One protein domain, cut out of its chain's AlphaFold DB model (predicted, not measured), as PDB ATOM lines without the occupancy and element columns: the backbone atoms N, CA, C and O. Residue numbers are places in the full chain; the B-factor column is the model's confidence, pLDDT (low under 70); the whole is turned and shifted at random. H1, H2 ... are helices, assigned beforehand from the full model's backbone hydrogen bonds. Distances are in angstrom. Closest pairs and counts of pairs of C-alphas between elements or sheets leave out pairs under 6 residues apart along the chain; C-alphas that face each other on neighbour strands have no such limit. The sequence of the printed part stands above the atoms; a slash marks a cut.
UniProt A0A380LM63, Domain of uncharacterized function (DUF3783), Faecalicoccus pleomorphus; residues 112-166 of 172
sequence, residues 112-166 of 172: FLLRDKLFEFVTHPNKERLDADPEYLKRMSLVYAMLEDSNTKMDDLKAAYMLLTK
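This is residues 112 to 166 of the 172 residues of the protein "Domain of uncharacterized function (DUF3783)" of Faecalicoccus pleomorphus (UniProt A0A380LM63). Three helices, H1, H3 and H4, pack as an up-and-down bundle, each running against the one before it, with short H2 at one end. The 55 printed residues have four named helices, H1 to H4 in order, and no named strand: all helix. The whole is compact, with a radius of gyration of the C-alphas of 10.7 A, and elongated, 32 by 17 by 16 A.

H1, residues 112 to 123, touches H3, residues 134 to 148, at a steep tilt of 44 degrees, opposite ways; their closest C-alphas, Val 122 and Met 140, are 5.5 A apart. H2, residues 127 to 132, and H3 only just touch, only at the corner, with 3 pairs of C-alphas within 8 A. H3 and H4, residues 154 to 165, are a helical hairpin at a shallow tilt of 24 degrees. Every O i to N i+4 pair is within hydrogen-bond range in H1, H2 and H4, and 10 of 11 in H3.

H1 begins at C-alpha 112 (203.039, 212.401, 239.759); H4 ends at C-alpha 165 (194.954, 227.020, 245.868). H3 spans 23.0 A.

The printed part has no cut. The three links are tight. No printed residue is under 70 in pLDDT.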
ATOM      1  N   PHE A 112     202.887 212.948 238.413       92.81
ATOM      2  CA  PHE A 112     203.039 212.401 239.759       92.81
ATOM      3  C   PHE A 112     203.382 213.473 240.789       92.81
ATOM      4  O   PHE A 112     202.831 213.446 241.886       92.81
ATOM      5  N   LEU A 113     204.210 214.459 240.433       93.19
ATOM      6  CA  LEU A 113     204.529 215.574 241.323       93.19
ATOM      7  C   LEU A 113     203.269 216.352 241.726       93.19
ATOM      8  O   LEU A 113     203.079 216.674 242.900       93.19
ATOM      9  N   LEU A 114     202.393 216.645 240.762       95.50
ATOM     10  CA  LEU A 114     201.146 217.353 241.030       95.50
ATOM     11  C   LEU A 114     200.166 216.487 241.829       95.50
ATOM     12  O   LEU A 114     199.528 216.991 242.755       95.50
ATOM     13  N   ARG A 115     200.073 215.192 241.509       95.31
ATOM     14  CA  ARG A 115     199.237 214.234 242.241       95.31
ATOM     15  C   ARG A 115     199.667 214.117 243.707       95.31
ATOM     16  O   ARG A 115     198.817 214.247 244.585       95.31
ATOM     17  N   ASP A 116     200.967 213.964 243.966       93.25
ATOM     18  CA  ASP A 116     201.551 213.914 245.313       93.25
ATOM     19  C   ASP A 116     201.246 215.203 246.088       93.25
ATOM     20  O   ASP A 116     200.797 215.161 247.234       93.25
ATOM     21  N   LYS A 117     201.412 216.365 245.444       94.12
ATOM     22  CA  LYS A 117     201.135 217.670 246.057       94.12
ATOM     23  C   LYS A 117     199.658 217.859 246.407       94.12
ATOM     24  O   LYS A 117     199.326 218.395 247.462       94.12
ATOM     25  N   LEU A 118     198.753 217.426 245.531       95.38
ATOM     26  CA  LEU A 118     197.317 217.448 245.809       95.38
ATOM     27  C   LEU A 118     196.960 216.508 246.961       95.38
ATOM     28  O   LEU A 118     196.161 216.883 247.818       95.38
ATOM     29  N   PHE A 119     197.575 215.324 247.005       94.38
ATOM     30  CA  PHE A 119     197.404 214.377 248.101       94.38
ATOM     31  C   PHE A 119     197.883 214.966 249.435       94.38
ATOM     32  O   PHE A 119     197.198 214.841 250.453       94.38
ATOM     33  N   GLU A 120     199.013 215.673 249.436       92.94
ATOM     34  CA  GLU A 120     199.506 216.403 250.605       92.94
ATOM     35  C   GLU A 120     198.489 217.450 251.078       92.94
ATOM     36  O   GLU A 120     198.140 217.459 252.257       92.94
ATOM     37  N   PHE A 121     197.923 218.260 250.173       91.00
ATOM     38  CA  PHE A 121     196.920 219.265 250.549       91.00
ATOM     39  C   PHE A 121     195.680 218.674 251.216       91.00
ATOM     40  O   PHE A 121     195.170 219.251 252.178       91.00
ATOM     41  N   VAL A 122     195.172 217.550 250.704       92.94
ATOM     42  CA  VAL A 122     193.945 216.939 251.239       92.94
ATOM     43  C   VAL A 122     194.189 216.147 252.526       92.94
ATOM     44  O   VAL A 122     193.274 216.024 253.337       92.94
ATOM     45  N   THR A 123     195.410 215.652 252.753       91.50
ATOM     46  CA  THR A 123     195.776 214.903 253.973       91.50
ATOM     47  C   THR A 123     196.350 215.785 255.082       91.50
ATOM     48  O   THR A 123     196.242 215.435 256.257       91.50
ATOM     49  N   HIS A 124     196.897 216.949 254.731       92.00
ATOM     50  CA  HIS A 124     197.468 217.927 255.655       92.00
ATOM     51  C   HIS A 124     196.837 219.313 255.431       92.00
ATOM     52  O   HIS A 124     197.514 220.252 255.007       92.00
ATOM     53  N   PRO A 125     195.526 219.470 255.702       87.56
ATOM     54  CA  PRO A 125     194.837 220.730 255.469       87.56
ATOM     55  C   PRO A 125     195.437 221.908 256.230       87.56
ATOM     56  O   PRO A 125     195.786 221.809 257.409       87.56
ATOM     57  N   ASN A 126     195.394 223.076 255.588       88.38
ATOM     58  CA  ASN A 126     195.526 224.346 256.286       88.38
ATOM     59  C   ASN A 126     194.326 224.541 257.233       88.38
ATOM     60  O   ASN A 126     193.193 224.724 256.784       88.38
ATOM     61  N   LYS A 127     194.598 224.508 258.543       88.44
ATOM     62  CA  LYS A 127     193.588 224.644 259.603       88.44
ATOM     63  C   LYS A 127     192.896 226.005 259.590       88.44
ATOM     64  O   LYS A 127     191.677 226.053 259.651       88.44
ATOM     65  N   GLU A 128     193.653 227.090 259.432       89.25
ATOM     66  CA  GLU A 128     193.096 228.451 259.400       89.25
ATOM     67  C   GLU A 128     192.098 228.610 258.251       89.25
ATOM     68  O   GLU A 128     191.043 229.219 258.401       89.25
ATOM     69  N   ARG A 129     192.404 228.002 257.100       88.06
ATOM     70  CA  ARG A 129     191.506 228.029 255.949       88.06
ATOM     71  C   ARG A 129     190.262 227.165 256.147       88.06
ATOM     72  O   ARG A 129     189.197 227.570 255.701       88.06
ATOM     73  N   LEU A 130     190.374 226.009 256.803       88.94
ATOM     74  CA  LEU A 130     189.196 225.204 257.157       88.94
ATOM     75  C   LEU A 130     188.222 225.982 258.049       88.94
ATOM     76  O   LEU A 130     187.015 225.859 257.866       88.94
ATOM     77  N   ASP A 131     188.746 226.790 258.971       87.56
ATOM     78  CA  ASP A 131     187.929 227.600 259.877       87.56
ATOM     79  C   ASP A 131     187.304 228.818 259.168       87.56
ATOM     80  O   ASP A 131     186.182 229.214 259.487       87.56
ATOM     81  N   ALA A 132     188.014 229.412 258.204       88.00
ATOM     82  CA  ALA A 132     187.585 230.625 257.502       88.00
ATOM     83  C   ALA A 132     186.693 230.374 256.270       88.00
ATOM     84  O   ALA A 132     185.936 231.260 255.878       88.00
ATOM     85  N   ASP A 133     186.785 229.198 255.643       87.88
ATOM     86  CA  ASP A 133     186.181 228.905 254.341       87.88
ATOM     87  C   ASP A 133     185.371 227.591 254.389       87.88
ATOM     88  O   ASP A 133     185.918 226.501 254.179       87.88
ATOM     89  N   PRO A 134     184.046 227.671 254.634       84.69
ATOM     90  CA  PRO A 134     183.178 226.498 254.766       84.69
ATOM     91  C   PRO A 134     183.152 225.579 253.532       84.69
ATOM     92  O   PRO A 134     182.898 224.379 253.657       84.69
ATOM     93  N   GLU A 135     183.438 226.109 252.338       90.25
ATOM     94  CA  GLU A 135     183.475 225.324 251.098       90.25
ATOM     95  C   GLU A 135     184.842 224.651 250.876       90.25
ATOM     96  O   GLU A 135     184.974 223.768 250.021       90.25
ATOM     97  N   TYR A 136     185.882 225.023 251.631       90.62
ATOM     98  CA  TYR A 136     187.217 224.438 251.501       90.62
ATOM     99  C   TYR A 136     187.227 222.938 251.808       90.62
ATOM    100  O   TYR A 136     187.750 222.166 251.003       90.62
ATOM    101  N   LEU A 137     186.555 222.509 252.882       90.31
ATOM    102  CA  LEU A 137     186.439 221.087 253.225       90.31
ATOM    103  C   LEU A 137     185.765 220.288 252.101       90.31
ATOM    104  O   LEU A 137     186.238 219.220 251.718       90.31
ATOM    105  N   LYS A 138     184.692 220.830 251.521       91.69
ATOM    106  CA  LYS A 138     183.971 220.181 250.422       91.69
ATOM    107  C   LYS A 138     184.840 220.051 249.171       91.69
ATOM    108  O   LYS A 138     184.855 218.990 248.548       91.69
ATOM    109  N   ARG A 139     185.593 221.099 248.815       93.56
ATOM    110  CA  ARG A 139     186.558 221.050 247.702       93.56
ATOM    111  C   ARG A 139     187.650 220.016 247.955       93.56
ATOM    112  O   ARG A 139     187.953 219.247 247.049       93.56
ATOM    113  N   MET A 140     188.180 219.932 249.174       93.38
ATOM    114  CA  MET A 140     189.147 218.894 249.539       93.38
ATOM    115  C   MET A 140     188.580 217.484 249.376       93.38
ATOM    116  O   MET A 140     189.249 216.637 248.794       93.38
ATOM    117  N   SER A 141     187.353 217.226 249.840       92.38
ATOM    118  CA  SER A 141     186.721 215.909 249.688       92.38
ATOM    119  C   SER A 141     186.522 215.523 248.220       92.38
ATOM    120  O   SER A 141     186.758 214.373 247.858       92.38
ATOM    121  N   LEU A 142     186.135 216.478 247.366       93.69
ATOM    122  CA  LEU A 142     186.008 216.252 245.922       93.69
ATOM    123  C   LEU A 142     187.356 215.907 245.281       93.69
ATOM    124  O   LEU A 142     187.442 214.957 244.506       93.69
ATOM    125  N   VAL A 143     188.408 216.653 245.628       95.38
ATOM    126  CA  VAL A 143     189.757 216.382 245.120       95.38
ATOM    127  C   VAL A 143     190.277 215.040 245.625       95.38
ATOM    128  O   VAL A 143     190.842 214.295 244.836       95.38
ATOM    129  N   TYR A 144     190.042 214.685 246.890       94.88
ATOM    130  CA  TYR A 144     190.434 213.379 247.423       94.88
ATOM    131  C   TYR A 144     189.786 212.230 246.640       94.88
ATOM    132  O   TYR A 144     190.500 211.350 246.175       94.88
ATOM    133  N   ALA A 145     188.472 212.289 246.395       93.62
ATOM    134  CA  ALA A 145     187.771 211.273 245.605       93.62
ATOM    135  C   ALA A 145     188.301 211.177 244.159       93.62
ATOM    136  O   ALA A 145     188.449 210.084 243.620       93.62
ATOM    137  N   MET A 146     188.640 212.308 243.534       95.62
ATOM    138  CA  MET A 146     189.276 212.330 242.209       95.62
ATOM    139  C   MET A 146     190.679 211.694 242.230       95.62
ATOM    140  O   MET A 146     191.073 211.021 241.280       95.62
ATOM    141  N   LEU A 147     191.451 211.882 243.304       94.94
ATOM    142  CA  LEU A 147     192.771 211.263 243.473       94.94
ATOM    143  C   LEU A 147     192.705 209.760 243.777       94.94
ATOM    144  O   LEU A 147     193.739 209.098 243.706       94.94
ATOM    145  N   GLU A 148     191.542 209.200 244.106       93.25
ATOM    146  CA  GLU A 148     191.368 207.744 244.204       93.25
ATOM    147  C   GLU A 148     191.226 207.087 242.819       93.25
ATOM    148  O   GLU A 148     191.519 205.902 242.671       93.25
ATOM    149  N   ASP A 149     190.864 207.851 241.781       91.75
ATOM    150  CA  ASP A 149     190.829 207.361 240.402       91.75
ATOM    151  C   ASP A 149     192.238 207.368 239.781       91.75
ATOM    152  O   ASP A 149     192.935 208.392 239.705       91.75
ATOM    153  N   SER A 150     192.694 206.196 239.334       84.44
ATOM    154  CA  SER A 150     193.980 206.026 238.653       84.44
ATOM    155  C   SER A 150     193.995 206.625 237.242       84.44
ATOM    156  O   SER A 150     195.073 206.829 236.696       84.44
ATOM    157  N   ASN A 151     192.829 206.919 236.657       89.69
ATOM    158  CA  ASN A 151     192.690 207.443 235.293       89.69
ATOM    159  C   ASN A 151     192.533 208.970 235.227       89.69
ATOM    160  O   ASN A 151     192.339 209.517 234.139       89.69
ATOM    161  N   THR A 152     192.607 209.661 236.366       92.44
ATOM    162  CA  THR A 152     192.545 211.126 236.425       92.44
ATOM    163  C   THR A 152     193.612 211.739 235.530       92.44
ATOM    164  O   THR A 152     194.790 211.394 235.650       92.44
ATOM    165  N   LYS A 153     193.213 212.649 234.637       94.06
ATOM    166  CA  LYS A 153     194.113 213.257 233.652       94.06
ATOM    167  C   LYS A 153     194.859 214.448 234.240       94.06
ATOM    168  O   LYS A 153     194.412 215.074 235.199       94.06
ATOM    169  N   MET A 154     195.975 214.810 233.611       93.88
ATOM    170  CA  MET A 154     196.776 215.978 233.992       93.88
ATOM    171  C   MET A 154     195.942 217.268 234.098       93.88
ATOM    172  O   MET A 154     196.105 218.027 235.050       93.88
ATOM    173  N   ASP A 155     195.036 217.525 233.152       95.06
ATOM    174  CA  ASP A 155     194.214 218.742 233.174       95.06
ATOM    175  C   ASP A 155     193.239 218.774 234.360       95.06
ATOM    176  O   ASP A 155     193.030 219.834 234.953       95.06
ATOM    177  N   ASP A 156     192.725 217.613 234.775       95.56
ATOM    178  CA  ASP A 156     191.882 217.491 235.966       95.56
ATOM    179  C   ASP A 156     192.698 217.750 237.241       95.56
ATOM    180  O   ASP A 156     192.257 218.490 238.122       95.56
ATOM    181  N   LEU A 157     193.936 217.238 237.311       96.25
ATOM    182  CA  LEU A 157     194.862 217.552 238.406       96.25
ATOM    183  C   LEU A 157     195.165 219.059 238.468       96.25
ATOM    184  O   LEU A 157     195.133 219.656 239.546       96.25
ATOM    185  N   LYS A 158     195.411 219.709 237.324       95.75
ATOM    186  CA  LYS A 158     195.638 221.165 237.259       95.75
ATOM    187  C   LYS A 158     194.407 221.940 237.730       95.75
ATOM    188  O   LYS A 158     194.540 222.876 238.520       95.75
ATOM    189  N   ALA A 159     193.210 221.540 237.301       95.19
ATOM    190  CA  ALA A 159     191.960 222.160 237.735       95.19
ATOM    191  C   ALA A 159     191.737 221.996 239.248       95.19
ATOM    192  O   ALA A 159     191.415 222.970 239.931       95.19
ATOM    193  N   ALA A 160     191.977 220.798 239.790       95.12
ATOM    194  CA  ALA A 160     191.916 220.519 241.224       95.12
ATOM    195  C   ALA A 160     192.929 221.350 242.024       95.12
ATOM    196  O   ALA A 160     192.604 221.882 243.087       95.12
ATOM    197  N   TYR A 161     194.139 221.527 241.495       94.62
ATOM    198  CA  TYR A 161     195.158 222.360 242.126       94.62
ATOM    199  C   TYR A 161     194.716 223.815 242.206       94.62
ATOM    200  O   TYR A 161     194.790 224.423 243.275       94.62
ATOM    201  N   MET A 162     194.175 224.360 241.116       93.00
ATOM    202  CA  MET A 162     193.607 225.708 241.120       93.00
ATOM    203  C   MET A 162     192.420 225.820 242.080       93.00
ATOM    204  O   MET A 162     192.301 226.821 242.780       93.00
ATOM    205  N   LEU A 163     191.571 224.793 242.162       91.25
ATOM    206  CA  LEU A 163     190.425 224.749 243.070       91.25
ATOM    207  C   LEU A 163     190.848 224.827 244.546       91.25
ATOM    208  O   LEU A 163     190.201 225.528 245.325       91.25
ATOM    209  N   LEU A 164     191.927 224.135 244.927       90.31
ATOM    210  CA  LEU A 164     192.439 224.129 246.300       90.31
ATOM    211  C   LEU A 164     193.356 225.304 246.618       90.31
ATOM    212  O   LEU A 164     193.473 225.661 247.783       90.31
ATOM    213  N   THR A 165     193.999 225.924 245.631       87.44
ATOM    214  CA  THR A 165     194.954 227.020 245.868       87.44
ATOM    215  C   THR A 165     194.391 228.407 245.590       87.44
ATOM    216  O   THR A 165     194.993 229.382 246.030       87.44
ATOM    217  N   LYS A 166     193.214 228.526 244.955       76.38
ATOM    218  CA  LYS A 166     192.502 229.808 244.855       76.38
ATOM    219  C   LYS A 166     192.188 230.337 246.252       76.38
ATOM    220  O   LYS A 166     191.269 229.850 246.905       76.38
TER     221      LYS A 166